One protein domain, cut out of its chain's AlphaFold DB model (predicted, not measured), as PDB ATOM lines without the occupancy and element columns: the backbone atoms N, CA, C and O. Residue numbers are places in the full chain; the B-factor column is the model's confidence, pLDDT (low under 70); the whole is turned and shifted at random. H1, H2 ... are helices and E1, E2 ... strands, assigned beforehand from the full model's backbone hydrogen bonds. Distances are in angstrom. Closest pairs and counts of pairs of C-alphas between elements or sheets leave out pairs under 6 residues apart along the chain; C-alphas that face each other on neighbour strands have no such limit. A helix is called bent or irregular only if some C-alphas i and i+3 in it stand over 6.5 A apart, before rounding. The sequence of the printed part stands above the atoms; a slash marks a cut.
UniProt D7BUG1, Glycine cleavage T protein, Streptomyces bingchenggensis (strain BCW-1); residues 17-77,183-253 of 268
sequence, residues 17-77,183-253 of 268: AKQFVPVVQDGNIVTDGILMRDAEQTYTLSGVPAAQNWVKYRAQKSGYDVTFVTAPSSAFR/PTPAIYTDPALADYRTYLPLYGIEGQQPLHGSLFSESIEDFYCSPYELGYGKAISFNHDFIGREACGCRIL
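This is residues 17 to 77 and 183 to 253 of the 268 residues of the protein "Glycine cleavage T protein" of Streptomyces bingchenggensis (strain BCW-1) (UniProt D7BUG1). A small sheet, E1 E2 E3, makes one side of the domain, with the longest helix, H1, over E2 and E3; the loop of residues 21 to 32 passes through the middle, and short helices H2 to H6 are spread along a looping chain. Residues 60 to 65 stick out. The printed part has 132 residues, with three named strands forming a meander, each the antiparallel neighbour of the one before, then six named helices; the class is mixed, with 53 residues, under half, in named elements. It is compact, with a radius of gyration of the C-alphas of 15.2 A, spanning 44 by 38 by 26 A.

E1 is residues 17 to 20, from C-alpha 17 at (4.232, -5.927, 40.101); E2 is 33 to 37, 13.0 A long; E3 is 43 to 46. H1 is 49 to 60, 16.7 A. H2 is 191 to 199, 13.9 A, and irregular: C-alphas 192 and 195 are 7.4 A apart. H3 is 205 to 208, H4 220 to 223, H5 232 to 235. H6, 245 to 251, ends at C-alpha 251 at (21.812, -24.713, 44.082).

Hairpin E1 and E2 has N 18 and O 35 within hydrogen-bond range, 2.8 A; hairpin E2 and E3 has N 36 and O 44, 2.8 A. H1 is on the sheet at a height of 11.6 A, along the strands, over E2 and only just E3, with 3 C-alphas there; its closest C-alphas to E2 are Ala 51 and Gly 33, 6.6 A. Residues 49 to 50 of H1 only just touch H3, with 3 pairs of C-alphas within 8 A, the closest Ala 50 and Glu 206, 6.7 A. H1 and H2 are close but not clearly touching, closest C-alphas Tyr 57 and Tyr 196, 6.9 A. H5 only grazes the sheet with residues 232 to 235. H4 and H6 touch no helix. Every O i to N i+4 pair is within range in H1 and H6, 3 of 5 in H2; H3, H4 and H5 are too short for one.

The farthest C-alphas, Glu 40 and Phe 216, are 46.2 A apart. Residues 78 to 182 are not printed; C-alphas 77 and 183 are 22.9 A apart across the cut. Links E1 to E2 and H3 to H4 are long. Only residue 253 has pLDDT under 70.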
ATOM      1  N   ALA A  17       4.151  -4.612  40.707       97.06
ATOM      2  CA  ALA A  17       4.232  -5.927  40.101       97.06
ATOM      3  C   ALA A  17       5.472  -6.696  40.584       97.06
ATOM      4  O   ALA A  17       6.479  -6.114  41.004       97.06
ATOM      5  N   LYS A  18       5.419  -8.023  40.503       96.56
ATOM      6  CA  LYS A  18       6.561  -8.935  40.656       96.56
ATOM      7  C   LYS A  18       6.460 -10.025  39.600       96.56
ATOM      8  O   LYS A  18       5.363 -10.500  39.322       96.56
ATOM      9  N   GLN A  19       7.601 -10.456  39.069       95.81
ATOM     10  CA  GLN A  19       7.655 -11.698  38.311       95.81
ATOM     11  C   GLN A  19       7.450 -12.850  39.299       95.81
ATOM     12  O   GLN A  19       8.218 -13.002  40.249       95.81
ATOM     13  N   PHE A  20       6.358 -13.582  39.137       97.94
ATOM     14  CA  PHE A  20       5.928 -14.683  39.983       97.94
ATOM     15  C   PHE A  20       6.757 -15.928  39.673       97.94
ATOM     16  O   PHE A  20       6.797 -16.354  38.527       97.94
ATOM     17  N   VAL A  21       7.413 -16.501  40.686       97.94
ATOM     18  CA  VAL A  21       8.343 -17.635  40.536       97.94
ATOM     19  C   VAL A  21       7.879 -18.815  41.403       97.94
ATOM     20  O   VAL A  21       8.342 -18.976  42.538       97.94
ATOM     21  N   PRO A  22       6.906 -19.611  40.930       97.88
ATOM     22  CA  PRO A  22       6.506 -20.871  41.541       97.88
ATOM     23  C   PRO A  22       7.513 -21.979  41.212       97.88
ATOM     24  O   PRO A  22       7.870 -22.187  40.054       97.88
ATOM     25  N   VAL A  23       7.930 -22.726  42.230       97.88
ATOM     26  CA  VAL A  23       8.804 -23.897  42.076       97.88
ATOM     27  C   VAL A  23       8.173 -25.121  42.726       97.88
ATOM     28  O   VAL A  23       7.330 -24.997  43.622       97.88
ATOM     29  N   VAL A  24       8.580 -26.300  42.270       97.62
ATOM     30  CA  VAL A  24       8.229 -27.578  42.897       97.62
ATOM     31  C   VAL A  24       9.282 -27.988  43.930       97.62
ATOM     32  O   VAL A  24      10.225 -27.245  44.202       97.62
ATOM     33  N   GLN A  25       9.100 -29.149  44.567       96.19
ATOM     34  CA  GLN A  25       9.890 -29.556  45.732       96.19
ATOM     35  C   GLN A  25      11.394 -29.690  45.441       96.19
ATOM     36  O   GLN A  25      12.209 -29.419  46.322       96.19
ATOM     37  N   ASP A  26      11.764 -30.047  44.213       95.00
ATOM     38  CA  ASP A  26      13.156 -30.152  43.759       95.00
ATOM     39  C   ASP A  26      13.777 -28.802  43.319       95.00
ATOM     40  O   ASP A  26      14.936 -28.743  42.895       95.00
ATOM     41  N   GLY A  27      13.025 -27.701  43.429       96.44
ATOM     42  CA  GLY A  27      13.462 -26.349  43.086       96.44
ATOM     43  C   GLY A  27      13.394 -25.996  41.596       96.44
ATOM     44  O   GLY A  27      13.805 -24.889  41.237       96.44
ATOM     45  N   ASN A  28      12.890 -26.885  40.735       97.81
ATOM     46  CA  ASN A  28      12.593 -26.568  39.340       97.81
ATOM     47  C   ASN A  28      11.308 -25.736  39.224       97.81
ATOM     48  O   ASN A  28      10.415 -25.794  40.075       97.81
ATOM     49  N   ILE A  29      11.231 -24.913  38.182       97.69
ATOM     50  CA  ILE A  29      10.142 -23.959  38.001       97.69
ATOM     51  C   ILE A  29       8.881 -24.650  37.463       97.69
ATOM     52  O   ILE A  29       8.944 -25.530  36.607       97.69
ATOM     53  N   VAL A  30       7.711 -24.230  37.946       97.38
ATOM     54  CA  VAL A  30       6.435 -24.631  37.331       97.38
ATOM     55  C   VAL A  30       6.201 -23.821  36.056       97.38
ATOM     56  O   VAL A  30       5.803 -24.366  35.040       97.38
ATOM     57  N   THR A  31       6.405 -22.507  36.128       95.69
ATOM     58  CA  THR A  31       6.291 -21.514  35.047       95.69
ATOM     59  C   THR A  31       6.586 -20.133  35.661       95.69
ATOM     60  O   THR A  31       7.047 -20.064  36.798       95.69
ATOM     61  N   ASP A  32       6.266 -19.035  34.988       96.56
ATOM     62  CA  ASP A  32       6.271 -17.695  35.563       96.56
ATOM     63  C   ASP A  32       5.042 -16.861  35.146       96.56
ATOM     64  O   ASP A  32       4.084 -17.334  34.531       96.56
ATOM     65  N   GLY A  33       5.022 -15.602  35.573       95.88
ATOM     66  CA  GLY A  33       3.993 -14.636  35.206       95.88
ATOM     67  C   GLY A  33       4.203 -13.305  35.913       95.88
ATOM     68  O   GLY A  33       5.093 -13.160  36.745       95.88
ATOM     69  N   ILE A  34       3.366 -12.318  35.623       96.31
ATOM     70  CA  ILE A  34       3.382 -11.015  36.287       96.31
ATOM     71  C   ILE A  34       2.265 -10.975  37.325       96.31
ATOM     72  O   ILE A  34       1.079 -10.967  36.990       96.31
ATOM     73  N   LEU A  35       2.652 -10.939  38.598       97.81
ATOM     74  CA  LEU A  35       1.752 -10.748  39.728       97.81
ATOM     75  C   LEU A  35       1.701  -9.265  40.086       97.81
ATOM     76  O   LEU A  35       2.673  -8.720  40.608       97.81
ATOM     77  N   MET A  36       0.563  -8.632  39.845       97.44
ATOM     78  CA  MET A  36       0.257  -7.269  40.265       97.44
ATOM     79  C   MET A  36      -0.474  -7.280  41.609       97.44
ATOM     80  O   MET A  36      -1.386  -8.083  41.802       97.44
ATOM     81  N   ARG A  37      -0.106  -6.378  42.526       97.75
ATOM     82  CA  ARG A  37      -0.897  -6.077  43.729       97.75
ATOM     83  C   ARG A  37      -1.814  -4.893  43.437       97.75
ATOM     84  O   ARG A  37      -1.376  -3.747  43.494       97.75
ATOM     85  N   ASP A  38      -3.072  -5.169  43.121       95.88
ATOM     86  CA  ASP A  38      -4.059  -4.144  42.761       95.88
ATOM     87  C   ASP A  38      -4.609  -3.403  43.983       95.88
ATOM     88  O   ASP A  38      -4.860  -2.204  43.915       95.88
ATOM     89  N   ALA A  39      -4.765  -4.107  45.106       96.56
ATOM     90  CA  ALA A  39      -5.223  -3.547  46.375       96.56
ATOM     91  C   ALA A  39      -4.610  -4.317  47.557       96.56
ATOM     92  O   ALA A  39      -3.706  -5.139  47.382       96.56
ATOM     93  N   GLU A  40      -5.077  -4.057  48.779       96.12
ATOM     94  CA  GLU A  40      -4.523  -4.684  49.981       96.12
ATOM     95  C   GLU A  40      -4.537  -6.219  49.904       96.12
ATOM     96  O   GLU A  40      -3.505  -6.837  50.178       96.12
ATOM     97  N   GLN A  41      -5.654  -6.798  49.452       96.19
ATOM     98  CA  GLN A  41      -5.880  -8.245  49.324       96.19
ATOM     99  C   GLN A  41      -6.283  -8.671  47.899       96.19
ATOM    100  O   GLN A  41      -6.688  -9.809  47.677       96.19
ATOM    101  N   THR A  42      -6.133  -7.779  46.917       97.06
ATOM    102  CA  THR A  42      -6.486  -8.044  45.514       97.06
ATOM    103  C   THR A  42      -5.227  -8.145  44.673       97.06
ATOM    104  O   THR A  42      -4.377  -7.250  44.697       97.06
ATOM    105  N   TYR A  43      -5.121  -9.234  43.914       97.38
ATOM    106  CA  TYR A  43      -3.975  -9.514  43.061       97.38
ATOM    107  C   TYR A  43      -4.421  -9.978  41.678       97.38
ATOM    108  O   TYR A  43      -5.296 -10.835  41.564       97.38
ATOM    109  N   THR A  44      -3.733  -9.501  40.644       97.12
ATOM    110  CA  THR A  44      -3.898  -9.979  39.268       97.12
ATOM    111  C   THR A  44      -2.642 -10.725  38.842       97.12
ATOM    112  O   THR A  44      -1.571 -10.130  38.738       97.12
ATOM    113  N   LEU A  45      -2.769 -12.025  38.567       97.31
ATOM    114  CA  LEU A  45      -1.698 -12.846  37.996       97.31
ATOM    115  C   LEU A  45      -1.930 -13.013  36.493       97.31
ATOM    116  O   LEU A  45      -2.886 -13.664  36.073       97.31
ATOM    117  N   SER A  46      -1.064 -12.413  35.682       95.31
ATOM    118  CA  SER A  46      -1.124 -12.463  34.215       95.31
ATOM    119  C   SER A  46       0.053 -13.247  33.656       95.31
ATOM    120  O   SER A  46       1.176 -13.074  34.112       95.31
ATOM    121  N   GLY A  47      -0.198 -14.105  32.675       93.12
ATOM    122  CA  GLY A  47       0.824 -14.973  32.099       93.12
ATOM    123  C   GLY A  47       0.219 -16.269  31.583       93.12
ATOM    124  O   GLY A  47      -0.996 -16.369  31.399       93.12
ATOM    125  N   VAL A  48       1.088 -17.250  31.376       91.88
ATOM    126  CA  VAL A  48       0.726 -18.593  30.931       91.88
ATOM    127  C   VAL A  48      -0.178 -19.275  31.976       91.88
ATOM    128  O   VAL A  48       0.174 -19.237  33.156       91.88
ATOM    129  N   PRO A  49      -1.298 -19.929  31.582       92.06
ATOM    130  CA  PRO A  49      -2.294 -20.492  32.508       92.06
ATOM    131  C   PRO A  49      -1.754 -21.394  33.628       92.06
ATOM    132  O   PRO A  49      -2.366 -21.480  34.696       92.06
ATOM    133  N   ALA A  50      -0.602 -22.038  33.414       94.56
ATOM    134  CA  ALA A  50       0.037 -22.905  34.398       94.56
ATOM    135  C   ALA A  50       0.317 -22.204  35.740       94.56
ATOM    136  O   ALA A  50       0.225 -22.823  36.804       94.56
ATOM    137  N   ALA A  51       0.569 -20.889  35.729       95.69
ATOM    138  CA  ALA A  51       0.842 -20.130  36.946       95.69
ATOM    139  C   ALA A  51      -0.431 -20.005  37.796       95.69
ATOM    140  O   ALA A  51      -0.411 -20.183  39.017       95.69
ATOM    141  N   GLN A  52      -1.560 -19.723  37.141       96.00
ATOM    142  CA  GLN A  52      -2.866 -19.595  37.777       96.00
ATOM    143  C   GLN A  52      -3.393 -20.958  38.241       96.00
ATOM    144  O   GLN A  52      -3.965 -21.034  39.330       96.00
ATOM    145  N   ASN A  53      -3.180 -22.025  37.466       96.50
ATOM    146  CA  ASN A  53      -3.551 -23.389  37.854       96.50
ATOM    147  C   ASN A  53      -2.839 -23.817  39.142       96.50
ATOM    148  O   ASN A  53      -3.497 -24.276  40.080       96.50
ATOM    149  N   TRP A  54      -1.530 -23.564  39.228       97.44
ATOM    150  CA  TRP A  54      -0.737 -23.826  40.426       97.44
ATOM    151  C   TRP A  54      -1.280 -23.092  41.656       97.44
ATOM    152  O   TRP A  54      -1.499 -23.703  42.706       97.44
ATOM    153  N   VAL A  55      -1.545 -21.786  41.530       97.56
ATOM    154  CA  VAL A  55      -2.075 -20.975  42.637       97.56
ATOM    155  C   VAL A  55      -3.439 -21.486  43.096       97.56
ATOM    156  O   VAL A  55      -3.634 -21.659  44.300       97.56
ATOM    157  N   LYS A  56      -4.365 -21.758  42.167       96.81
ATOM    158  CA  LYS A  56      -5.712 -22.252  42.493       96.81
ATOM    159  C   LYS A  56      -5.665 -23.591  43.219       96.81
ATOM    160  O   LYS A  56      -6.266 -23.717  44.283       96.81
ATOM    161  N   TYR A  57      -4.911 -24.555  42.685       97.06
ATOM    162  CA  TYR A  57      -4.766 -25.873  43.301       97.06
ATOM    163  C   TYR A  57      -4.227 -25.765  44.731       97.06
ATOM    164  O   TYR A  57      -4.807 -26.298  45.677       97.06
ATOM    165  N   ARG A  58      -3.124 -25.029  44.911       96.38
ATOM    166  CA  ARG A  58      -2.492 -24.880  46.226       96.38
ATOM    167  C   ARG A  58      -3.398 -24.151  47.210       96.38
ATOM    168  O   ARG A  58      -3.470 -24.560  48.367       96.38
ATOM    169  N   ALA A  59      -4.107 -23.116  46.770       95.06
ATOM    170  CA  ALA A  59      -5.065 -22.388  47.596       95.06
ATOM    171  C   ALA A  59      -6.212 -23.278  48.095       95.06
ATOM    172  O   ALA A  59      -6.476 -23.313  49.295       95.06
ATOM    173  N   GLN A  60      -6.814 -24.072  47.206       93.94
ATOM    174  CA  GLN A  60      -7.878 -25.022  47.562       93.94
ATOM    175  C   GLN A  60      -7.425 -26.071  48.591       93.94
ATOM    176  O   GLN A  60      -8.246 -26.612  49.326       93.94
ATOM    177  N   LYS A  61      -6.118 -26.346  48.672       92.19
ATOM    178  CA  LYS A  61      -5.516 -27.285  49.632       92.19
ATOM    179  C   LYS A  61      -4.985 -26.632  50.916       92.19
ATOM    180  O   LYS A  61      -4.516 -27.357  51.787       92.19
ATOM    181  N   SER A  62      -5.002 -25.304  51.046       86.81
ATOM    182  CA  SER A  62      -4.287 -24.591  52.127       86.81
ATOM    183  C   SER A  62      -5.180 -23.855  53.125       86.81
ATOM    184  O   SER A  62      -4.664 -23.175  54.007       86.81
ATOM    185  N   GLY A  63      -6.504 -24.015  53.029       91.44
ATOM    186  CA  GLY A  63      -7.458 -23.456  53.994       91.44
ATOM    187  C   GLY A  63      -7.509 -21.925  54.031       91.44
ATOM    188  O   GLY A  63      -8.141 -21.368  54.923       91.44
ATOM    189  N   TYR A  64      -6.847 -21.239  53.093       93.94
ATOM    190  CA  TYR A  64      -6.935 -19.787  52.972       93.94
ATOM    191  C   TYR A  64      -8.324 -19.374  52.480       93.94
ATOM    192  O   TYR A  64      -8.877 -19.999  51.575       93.94
ATOM    193  N   ASP A  65      -8.836 -18.273  53.023       96.00
ATOM    194  CA  ASP A  65     -10.019 -17.594  52.501       96.00
ATOM    195  C   ASP A  65      -9.628 -16.779  51.260       96.00
ATOM    196  O   ASP A  65      -9.043 -15.699  51.348       96.00
ATOM    197  N   VAL A  66      -9.828 -17.370  50.082       96.31
ATOM    198  CA  VAL A  66      -9.451 -16.773  48.800       96.31
ATOM    199  C   VAL A  66     -10.437 -17.163  47.710       96.31
ATOM    200  O   VAL A  66     -10.751 -18.335  47.502       96.31
ATOM    201  N   THR A  67     -10.874 -16.161  46.952       96.38
ATOM    202  CA  THR A  67     -11.736 -16.320  45.780       96.38
ATOM    203  C   THR A  67     -10.960 -16.086  44.489       96.38
ATOM    204  O   THR A  67     -10.041 -15.267  44.447       96.38
ATOM    205  N   PHE A  68     -11.369 -16.751  43.407       95.56
ATOM    206  CA  PHE A  68     -10.723 -16.636  42.100       95.56
ATOM    207  C   PHE A  68     -11.708 -16.191  41.027       95.56
ATOM    208  O   PHE A  68     -12.782 -16.764  40.888       95.56
ATOM    209  N   VAL A  69     -11.277 -15.244  40.195       94.56
ATOM    210  CA  VAL A  69     -11.903 -14.928  38.907       94.56
ATOM    211  C   VAL A  69     -10.861 -15.173  37.824       94.56
ATOM    212  O   VAL A  69      -9.683 -14.873  38.008       94.56
ATOM    213  N   THR A  70     -11.256 -15.792  36.713       92.06
ATOM    214  CA  THR A  70     -10.345 -16.105  35.602       92.06
ATOM    215  C   THR A  70     -10.842 -15.475  34.322       92.06
ATOM    216  O   THR A  70     -11.948 -15.756  33.880       92.06
ATOM    217  N   ALA A  71      -9.983 -14.666  33.713       92.38
ATOM    218  CA  ALA A  71     -10.180 -14.115  32.386       92.38
ATOM    219  C   ALA A  71      -9.231 -14.855  31.423       92.38
ATOM    220  O   ALA A  71      -8.027 -14.592  31.465       92.38
ATOM    221  N   PRO A  72      -9.717 -15.799  30.595       90.00
ATOM    222  CA  PRO A  72      -8.855 -16.557  29.686       90.00
ATOM    223  C   PRO A  72      -8.208 -15.653  28.628       90.00
ATOM    224  O   PRO A  72      -8.727 -14.588  28.293       90.00
ATOM    225  N   SER A  73      -7.074 -16.072  28.065       86.81
ATOM    226  CA  SER A  73      -6.515 -15.392  26.887       86.81
ATOM    227  C   SER A  73      -7.545 -15.362  25.756       86.81
ATOM    228  O   SER A  73      -8.325 -16.303  25.616       86.81
ATOM    229  N   SER A  74      -7.518 -14.325  24.916       85.69
ATOM    230  CA  SER A  74      -8.379 -14.234  23.730       85.69
ATOM    231  C   SER A  74      -8.245 -15.446  22.800       85.69
ATOM    232  O   SER A  74      -9.195 -15.767  22.103       85.69
ATOM    233  N   ALA A  75      -7.112 -16.159  22.829       82.50
ATOM    234  CA  ALA A  75      -6.913 -17.397  22.066       82.50
ATOM    235  C   ALA A  75      -7.765 -18.587  22.557       82.50
ATOM    236  O   ALA A  75      -8.007 -19.515  21.794       82.50
ATOM    237  N   PHE A  76      -8.207 -18.573  23.818       84.12
ATOM    238  CA  PHE A  76      -8.981 -19.657  24.444       84.12
ATOM    239  C   PHE A  76     -10.347 -19.190  24.962       84.12
ATOM    240  O   PHE A  76     -11.089 -19.962  25.565       84.12
ATOM    241  N   ARG A  77     -10.666 -17.906  24.794       89.00
ATOM    242  CA  ARG A  77     -11.920 -17.312  25.244       89.00
ATOM    243  C   ARG A  77     -13.027 -17.679  24.265       89.00
ATOM    244  O   ARG A  77     -12.914 -17.399  23.079       89.00
ATOM    245  N   PRO A 183       8.831 -22.077  29.839       94.00
ATOM    246  CA  PRO A 183       9.632 -23.203  30.307       94.00
ATOM    247  C   PRO A 183       8.738 -24.429  30.530       94.00
ATOM    248  O   PRO A 183       7.567 -24.289  30.889       94.00
ATOM    249  N   THR A 184       9.291 -25.627  30.334       95.69
ATOM    250  CA  THR A 184       8.576 -26.883  30.594       95.69
ATOM    251  C   THR A 184       8.172 -26.950  32.068       95.69
ATOM    252  O   THR A 184       9.055 -26.889  32.929       95.69
ATOM    253  N   PRO A 185       6.876 -27.107  32.392       96.81
ATOM    254  CA  PRO A 185       6.449 -27.193  33.779       96.81
ATOM    255  C   PRO A 185       7.032 -28.418  34.481       96.81
ATOM    256  O   PRO A 185       6.779 -29.552  34.077       96.81
ATOM    257  N   ALA A 186       7.781 -28.210  35.565       97.50
ATOM    258  CA  ALA A 186       8.437 -29.289  36.306       97.50
ATOM    259  C   ALA A 186       7.473 -30.101  37.190       97.50
ATOM    260  O   ALA A 186       7.631 -30.181  38.402       97.50
ATOM    261  N   ILE A 187       6.409 -30.658  36.608       97.69
ATOM    262  CA  ILE A 187       5.273 -31.221  37.357       97.69
ATOM    263  C   ILE A 187       4.967 -32.681  37.020       97.69
ATOM    264  O   ILE A 187       4.072 -33.272  37.631       97.69
ATOM    265  N   TYR A 188       5.652 -33.260  36.031       97.38
ATOM    266  CA  TYR A 188       5.222 -34.514  35.412       97.38
ATOM    267  C   TYR A 188       5.653 -35.762  36.192       97.38
ATOM    268  O   TYR A 188       4.940 -36.763  36.146       97.38
ATOM    269  N   THR A 189       6.759 -35.710  36.941       97.38
ATOM    270  CA  THR A 189       7.368 -36.915  37.539       97.38
ATOM    271  C   THR A 189       7.208 -37.040  39.047       97.38
ATOM    272  O   THR A 189       7.007 -38.153  39.531       97.38
ATOM    273  N   ASP A 190       7.242 -35.936  39.800       95.88
ATOM    274  CA  ASP A 190       7.207 -35.984  41.268       95.88
ATOM    275  C   ASP A 190       5.934 -36.708  41.767       95.88
ATOM    276  O   ASP A 190       4.814 -36.274  41.449       95.88
ATOM    277  N   PRO A 191       6.053 -37.808  42.541       96.62
ATOM    278  CA  PRO A 191       4.906 -38.498  43.126       96.62
ATOM    279  C   PRO A 191       4.035 -37.590  44.004       96.62
ATOM    280  O   PRO A 191       2.813 -37.737  44.003       96.62
ATOM    281  N   ALA A 192       4.623 -36.603  44.688       94.81
ATOM    282  CA  ALA A 192       3.892 -35.644  45.518       94.81
ATOM    283  C   ALA A 192       2.997 -34.690  44.700       94.81
ATOM    284  O   ALA A 192       2.146 -33.994  45.261       94.81
ATOM    285  N   LEU A 193       3.173 -34.652  43.375       97.50
ATOM    286  CA  LEU A 193       2.349 -33.879  42.445       97.50
ATOM    287  C   LEU A 193       1.296 -34.727  41.720       97.50
ATOM    288  O   LEU A 193       0.622 -34.197  40.841       97.50
ATOM    289  N   ALA A 194       1.100 -36.001  42.083       97.75
ATOM    290  CA  ALA A 194       0.079 -36.853  41.463       97.75
ATOM    291  C   ALA A 194      -1.324 -36.224  41.534       97.75
ATOM    292  O   ALA A 194      -1.959 -36.033  40.499       97.75
ATOM    293  N   ASP A 195      -1.747 -35.783  42.722       97.81
ATOM    294  CA  ASP A 195      -3.026 -35.086  42.916       97.81
ATOM    295  C   ASP A 195      -3.125 -33.792  42.095       97.81
ATOM    296  O   ASP A 195      -4.195 -33.454  41.588       97.81
ATOM    297  N   TYR A 196      -2.013 -33.061  41.942       97.81
ATOM    298  CA  TYR A 196      -1.984 -31.852  41.118       97.81
ATOM    299  C   TYR A 196      -2.192 -32.192  39.643       97.81
ATOM    300  O   TYR A 196      -2.999 -31.551  38.978       97.81
ATOM    301  N   ARG A 197      -1.530 -33.239  39.141       97.75
ATOM    302  CA  ARG A 197      -1.721 -33.714  37.765       97.75
ATOM    303  C   ARG A 197      -3.152 -34.182  37.509       97.75
ATOM    304  O   ARG A 197      -3.677 -33.899  36.442       97.75
ATOM    305  N   THR A 198      -3.800 -34.829  38.478       96.88
ATOM    306  CA  THR A 198      -5.221 -35.211  38.375       96.88
ATOM    307  C   THR A 198      -6.160 -34.003  38.392       96.88
ATOM    308  O   THR A 198      -7.213 -34.040  37.763       96.88
ATOM    309  N   TYR A 199      -5.792 -32.933  39.098       97.12
ATOM    310  CA  TYR A 199      -6.557 -31.686  39.120       97.12
ATOM    311  C   TYR A 199      -6.497 -30.919  37.786       97.12
ATOM    312  O   TYR A 199      -7.443 -30.208  37.441       97.12
ATOM    313  N   LEU A 200      -5.389 -31.026  37.047       96.88
ATOM    314  CA  LEU A 200      -5.182 -30.270  35.814       96.88
ATOM    315  C   LEU A 200      -6.111 -30.731  34.676       96.88
ATOM    316  O   LEU A 200      -6.344 -31.928  34.503       96.88
ATOM    317  N   PRO A 201      -6.622 -29.797  33.849       91.38
ATOM    318  CA  PRO A 201      -7.430 -30.157  32.695       91.38
ATOM    319  C   PRO A 201      -6.579 -30.856  31.630       91.38
ATOM    320  O   PRO A 201      -5.510 -30.373  31.260       91.38
ATOM    321  N   LEU A 202      -7.107 -31.947  31.066       91.44
ATOM    322  CA  LEU A 202      -6.455 -32.680  29.973       91.44
ATOM    323  C   LEU A 202      -6.180 -31.777  28.758       91.44
ATOM    324  O   LEU A 202      -5.095 -31.810  28.194       91.44
ATOM    325  N   TYR A 203      -7.155 -30.936  28.397       90.69
ATOM    326  CA  TYR A 203      -7.073 -29.967  27.296       90.69
ATOM    327  C   TYR A 203      -6.514 -28.602  27.748       90.69
ATOM    328  O   TYR A 203      -6.923 -27.552  27.257       90.69
ATOM    329  N   GLY A 204      -5.633 -28.611  28.752       88.81
ATOM    330  CA  GLY A 204      -4.910 -27.440  29.247       88.81
ATOM    331  C   GLY A 204      -3.511 -27.318  28.657       88.81
ATOM    332  O   GLY A 204      -3.036 -28.209  27.952       88.81
ATOM    333  N   ILE A 205      -2.815 -26.229  28.995       89.88
ATOM    334  CA  ILE A 205      -1.451 -26.022  28.504       89.88
ATOM    335  C   ILE A 205      -0.505 -27.112  29.019       89.88
ATOM    336  O   ILE A 205       0.258 -27.674  28.249       89.88
ATOM    337  N   GLU A 206      -0.628 -27.511  30.283       94.12
ATOM    338  CA  GLU A 206       0.205 -28.558  30.869       94.12
ATOM    339  C   GLU A 206      -0.046 -29.939  30.245       94.12
ATOM    340  O   GLU A 206       0.871 -30.758  30.198       94.12
ATOM    341  N   GLY A 207      -1.275 -30.198  29.783       93.06
ATOM    342  CA  GLY A 207      -1.686 -31.480  29.210       93.06
ATOM    343  C   GLY A 207      -1.450 -31.610  27.703       93.06
ATOM    344  O   GLY A 207      -1.335 -32.731  27.211       93.06
ATOM    345  N   GLN A 208      -1.371 -30.494  26.967       91.19
ATOM    346  CA  GLN A 208      -1.287 -30.507  25.500       91.19
ATOM    347  C   GLN A 208      -0.097 -29.760  24.903       91.19
ATOM    348  O   GLN A 208       0.083 -29.831  23.688       91.19
ATOM    349  N   GLN A 209       0.696 -29.028  25.689       89.12
ATOM    350  CA  GLN A 209       1.826 -28.287  25.138       89.12
ATOM    351  C   GLN A 209       2.877 -29.259  24.574       89.12
ATOM    352  O   GLN A 209       3.458 -30.036  25.333       89.12
ATOM    353  N   PRO A 210       3.152 -29.222  23.258       91.25
ATOM    354  CA  PRO A 210       4.204 -30.038  22.672       91.25
ATOM    355  C   PRO A 210       5.591 -29.515  23.065       91.25
ATOM    356  O   PRO A 210       5.799 -28.310  23.242       91.25
ATOM    357  N   LEU A 211       6.561 -30.427  23.117       92.94
ATOM    358  CA  LEU A 211       7.979 -30.084  23.116       92.94
ATOM    359  C   LEU A 211       8.459 -29.991  21.665       92.94
ATOM    360  O   LEU A 211       8.209 -30.887  20.861       92.94
ATOM    361  N   HIS A 212       9.156 -28.908  21.334       91.06
ATOM    362  CA  HIS A 212       9.744 -28.694  20.015       91.06
ATOM    363  C   HIS A 212      11.249 -28.471  20.149       91.06
ATOM    364  O   HIS A 212      11.693 -27.773  21.058       91.06
ATOM    365  N   GLY A 213      12.028 -29.014  19.214       94.88
ATOM    366  CA  GLY A 213      13.475 -28.819  19.165       94.88
ATOM    367  C   GLY A 213      14.219 -30.078  18.737       94.88
ATOM    368  O   GLY A 213      13.611 -31.100  18.432       94.88
ATOM    369  N   SER A 214      15.546 -29.984  18.696       97.00
ATOM    370  CA  SER A 214      16.435 -31.104  18.364       97.00
ATOM    371  C   SER A 214      16.848 -31.942  19.577       97.00
ATOM    372  O   SER A 214      17.375 -33.038  19.396       97.00
ATOM    373  N   LEU A 215      16.638 -31.443  20.801       96.06
ATOM    374  CA  LEU A 215      16.912 -32.202  22.017       96.06
ATOM    375  C   LEU A 215      15.931 -33.373  22.120       96.06
ATOM    376  O   LEU A 215      14.721 -33.170  22.207       96.06
ATOM    377  N   PHE A 216      16.475 -34.585  22.151       96.25
ATOM    378  CA  PHE A 216      15.738 -35.805  22.442       96.25
ATOM    379  C   PHE A 216      16.240 -36.391  23.761       96.25
ATOM    380  O   PHE A 216      17.440 -36.599  23.929       96.25
ATOM    381  N   SER A 217      15.314 -36.670  24.674       97.25
ATOM    382  CA  SER A 217      15.558 -37.452  25.881       97.25
ATOM    383  C   SER A 217      14.332 -38.303  26.192       97.25
ATOM    384  O   SER A 217      13.199 -37.884  25.954       97.25
ATOM    385  N   GLU A 218      14.561 -39.495  26.741       97.31
ATOM    386  CA  GLU A 218      13.508 -40.364  27.277       97.31
ATOM    387  C   GLU A 218      13.003 -39.884  28.651       97.31
ATOM    388  O   GLU A 218      11.947 -40.317  29.115       97.31
ATOM    389  N   SER A 219      13.733 -38.971  29.303       97.44
ATOM    390  CA  SER A 219      13.379 -38.378  30.590       97.44
ATOM    391  C   SER A 219      12.825 -36.967  30.407       97.44
ATOM    392  O   SER A 219      13.530 -36.052  29.984       97.44
ATOM    393  N   ILE A 220      11.567 -36.753  30.803       96.94
ATOM    394  CA  ILE A 220      10.955 -35.414  30.808       96.94
ATOM    395  C   ILE A 220      11.662 -34.448  31.775       96.94
ATOM    396  O   ILE A 220      11.599 -33.236  31.585       96.94
ATOM    397  N   GLU A 221      12.358 -34.967  32.793       97.06
ATOM    398  CA  GLU A 221      13.086 -34.151  33.776       97.06
ATOM    399  C   GLU A 221      14.261 -33.392  33.145       97.06
ATOM    400  O   GLU A 221      14.621 -32.324  33.633       97.06
ATOM    401  N   ASP A 222      14.802 -33.878  32.023       97.19
ATOM    402  CA  ASP A 222      15.901 -33.221  31.301       97.19
ATOM    403  C   ASP A 222      15.455 -31.922  30.608       97.19
ATOM    404  O   ASP A 222      16.283 -31.123  30.171       97.19
ATOM    405  N   PHE A 223      14.141 -31.694  30.510       96.88
ATOM    406  CA  PHE A 223      13.550 -30.459  29.995       96.88
ATOM    407  C   PHE A 223      13.197 -29.463  31.106       96.88
ATOM    408  O   PHE A 223      12.727 -28.360  30.806       96.88
ATOM    409  N   TYR A 224      13.363 -29.836  32.378       97.12
ATOM    410  CA  TYR A 224      13.089 -28.942  33.497       97.12
ATOM    411  C   TYR A 224      14.223 -27.944  33.667       97.12
ATOM    412  O   TYR A 224      15.387 -28.233  33.419       97.12
ATOM    413  N   CYS A 225      13.867 -26.757  34.140       96.00
ATOM    414  CA  CYS A 225      14.831 -25.732  34.492       96.00
ATOM    415  C   CYS A 225      14.510 -25.171  35.871       96.00
ATOM    416  O   CYS A 225      13.356 -25.062  36.296       96.00
ATOM    417  N   SER A 226      15.555 -24.778  36.576       96.31
ATOM    418  CA  SER A 226      15.442 -23.962  37.767       96.31
ATOM    419  C   SER A 226      15.276 -22.492  37.423       96.31
ATOM    420  O   SER A 226      15.732 -22.021  36.377       96.31
ATOM    421  N   PRO A 227      14.738 -21.701  38.365       96.00
ATOM    422  CA  PRO A 227      14.740 -20.255  38.215       96.00
ATOM    423  C   PRO A 227      16.153 -19.667  38.041       96.00
ATOM    424  O   PRO A 227      16.286 -18.584  37.485       96.00
ATOM    425  N   TYR A 228      17.217 -20.335  38.503       95.25
ATOM    426  CA  TYR A 228      18.592 -19.851  38.328       95.25
ATOM    427  C   TYR A 228      19.051 -19.928  36.870       95.25
ATOM    428  O   TYR A 228      19.632 -18.964  36.376       95.25
ATOM    429  N   GLU A 229      18.728 -21.019  36.177       94.44
ATOM    430  CA  GLU A 229      19.024 -21.208  34.747       94.44
ATOM    431  C   GLU A 229      18.261 -20.208  33.869       94.44
ATOM    432  O   GLU A 229      18.759 -19.792  32.828       94.44
ATOM    433  N   LEU A 230      17.094 -19.750  34.335       93.44
ATOM    434  CA  LEU A 230      16.298 -18.706  33.681       93.44
ATOM    435  C   LEU A 230      16.692 -17.272  34.087       93.44
ATOM    436  O   LEU A 230      16.062 -16.308  33.658       93.44
ATOM    437  N   GLY A 231      17.703 -17.097  34.946       93.31
ATOM    438  CA  GLY A 231      18.138 -15.775  35.419       93.31
ATOM    439  C   GLY A 231      17.252 -15.145  36.508       93.31
ATOM    440  O   GLY A 231      17.465 -13.997  36.903       93.31
ATOM    441  N   TYR A 232      16.296 -15.887  37.066       94.62
ATOM    442  CA  TYR A 232      15.352 -15.422  38.091       94.62
ATOM    443  C   TYR A 232      15.899 -15.526  39.521       94.62
ATOM    444  O   TYR A 232      15.187 -15.224  40.478       94.62
ATOM    445  N   GLY A 233      17.167 -15.909  39.707       92.88
ATOM    446  CA  GLY A 233      17.771 -16.080  41.035       92.88
ATOM    447  C   GLY A 233      17.614 -14.860  41.957       92.88
ATOM    448  O   GLY A 233      17.384 -15.015  43.153       92.88
ATOM    449  N   LYS A 234      17.635 -13.636  41.404       92.00
ATOM    450  CA  LYS A 234      17.421 -12.381  42.160       92.00
ATOM    451  C   LYS A 234      15.988 -12.208  42.684       92.00
ATOM    452  O   LYS A 234      15.763 -11.392  43.576       92.00
ATOM    453  N   ALA A 235      15.020 -12.925  42.114       93.50
ATOM    454  CA  ALA A 235      13.621 -12.884  42.524       93.50
ATOM    455  C   ALA A 235      13.312 -13.850  43.680       93.50
ATOM    456  O   ALA A 235      12.270 -13.683  44.321       93.50
ATOM    457  N   ILE A 236      14.199 -14.814  43.960       95.38
ATOM    458  CA  ILE A 236      14.068 -15.792  45.048       95.38
ATOM    459  C   ILE A 236      14.443 -15.153  46.390       95.38
ATOM    460  O   ILE A 236      15.430 -14.425  46.505       95.38
ATOM    461  N   SER A 237      13.675 -15.452  47.438       95.50
ATOM    462  CA  SER A 237      13.931 -14.971  48.791       95.50
ATOM    463  C   SER A 237      13.784 -16.060  49.842       95.50
ATOM    464  O   SER A 237      12.696 -16.546  50.117       95.50
ATOM    465  N   PHE A 238      14.880 -16.345  50.540       95.31
ATOM    466  CA  PHE A 238      14.926 -17.291  51.659       95.31
ATOM    467  C   PHE A 238      14.475 -16.682  52.998       95.31
ATOM    468  O   PHE A 238      14.830 -17.188  54.055       95.31
ATOM    469  N   ASN A 239      13.717 -15.584  52.982       93.06
ATOM    470  CA  ASN A 239      13.252 -14.904  54.200       93.06
ATOM    471  C   ASN A 239      11.861 -15.371  54.665       93.06
ATOM    472  O   ASN A 239      11.297 -14.785  55.586       93.06
ATOM    473  N   HIS A 240      11.296 -16.383  54.012       94.94
ATOM    474  CA  HIS A 240      10.053 -17.046  54.391       94.94
ATOM    475  C   HIS A 240      10.089 -18.500  53.919       94.94
ATOM    476  O   HIS A 240      10.927 -18.866  53.091       94.94
ATOM    477  N   ASP A 241       9.175 -19.318  54.425       94.50
ATOM    478  CA  ASP A 241       8.994 -20.685  53.948       94.50
ATOM    479  C   ASP A 241       8.225 -20.706  52.626       94.50
ATOM    480  O   ASP A 241       7.272 -19.945  52.432       94.50
ATOM    481  N   PHE A 242       8.669 -21.562  51.707       95.38
ATOM    482  CA  PHE A 242       8.034 -21.823  50.419       95.38
ATOM    483  C   PHE A 242       8.398 -23.230  49.926       95.38
ATOM    484  O   PHE A 242       9.384 -23.826  50.367       95.38
ATOM    485  N   ILE A 243       7.589 -23.767  49.013       96.44
ATOM    486  CA  ILE A 243       7.820 -25.071  48.370       96.44
ATOM    487  C   ILE A 243       9.176 -25.048  47.656       96.44
ATOM    488  O   ILE A 243       9.497 -24.060  47.012       96.44
ATOM    489  N   GLY A 244       9.981 -26.105  47.778       95.81
ATOM    490  CA  GLY A 244      11.288 -26.171  47.107       95.81
ATOM    491  C   GLY A 244      12.382 -25.270  47.691       95.81
ATOM    492  O   GLY A 244      13.478 -25.212  47.135       95.81
ATOM    493  N   ARG A 245      12.138 -24.597  48.828       95.75
ATOM    494  CA  ARG A 245      13.116 -23.713  49.486       95.75
ATOM    495  C   ARG A 245      14.469 -24.380  49.726       95.75
ATOM    496  O   ARG A 245      15.495 -23.777  49.425       95.75
ATOM    497  N   GLU A 246      14.487 -25.597  50.265       95.00
ATOM    498  CA  GLU A 246      15.736 -26.326  50.536       95.00
ATOM    499  C   GLU A 246      16.516 -26.596  49.243       95.00
ATOM    500  O   GLU A 246      17.701 -26.277  49.157       95.00
ATOM    501  N   ALA A 247      15.834 -27.095  48.210       94.69
ATOM    502  CA  ALA A 247      16.451 -27.413  46.930       94.69
ATOM    503  C   ALA A 247      16.988 -26.165  46.212       94.69
ATOM    504  O   ALA A 247      18.117 -26.177  45.720       94.69
ATOM    505  N   CYS A 248      16.248 -25.049  46.223       92.88
ATOM    506  CA  CYS A 248      16.766 -23.769  45.729       92.88
ATOM    507  C   CYS A 248      18.006 -23.323  46.521       92.88
ATOM    508  O   CYS A 248      18.975 -22.863  45.927       92.88
ATOM    509  N   GLY A 249      17.999 -23.495  47.848       89.69
ATOM    510  CA  GLY A 249      19.119 -23.147  48.725       89.69
ATOM    511  C   GLY A 249      20.387 -23.963  48.461       89.69
ATOM    512  O   GLY A 249      21.490 -23.442  48.596       89.69
ATOM    513  N   CYS A 250      20.257 -25.218  48.037       86.56
ATOM    514  CA  CYS A 250      21.414 -26.047  47.707       86.56
ATOM    515  C   CYS A 250      22.062 -25.680  46.363       86.56
ATOM    516  O   CYS A 250      23.268 -25.848  46.216       86.56
ATOM    517  N   ARG A 251      21.307 -25.107  45.416       81.69
ATOM    518  CA  ARG A 251      21.812 -24.713  44.082       81.69
ATOM    519  C   ARG A 251      22.659 -23.432  44.072       81.69
ATOM    520  O   ARG A 251      23.330 -23.155  43.086       81.69
ATOM    521  N   ILE A 252      22.636 -22.650  45.152       76.75
ATOM    522  CA  ILE A 252      23.472 -21.441  45.335       76.75
ATOM    523  C   ILE A 252      24.740 -21.707  46.153       76.75
ATOM    524  O   ILE A 252      25.558 -20.801  46.329       76.75
ATOM    525  N   LEU A 253      24.916 -22.925  46.670       60.50
ATOM    526  CA  LEU A 253      26.139 -23.293  47.366       60.50
ATOM    527  C   LEU A 253      27.293 -23.398  46.352       60.50
ATOM    528  O   LEU A 253      27.110 -23.992  45.289       60.50
TER     529      LEU A 253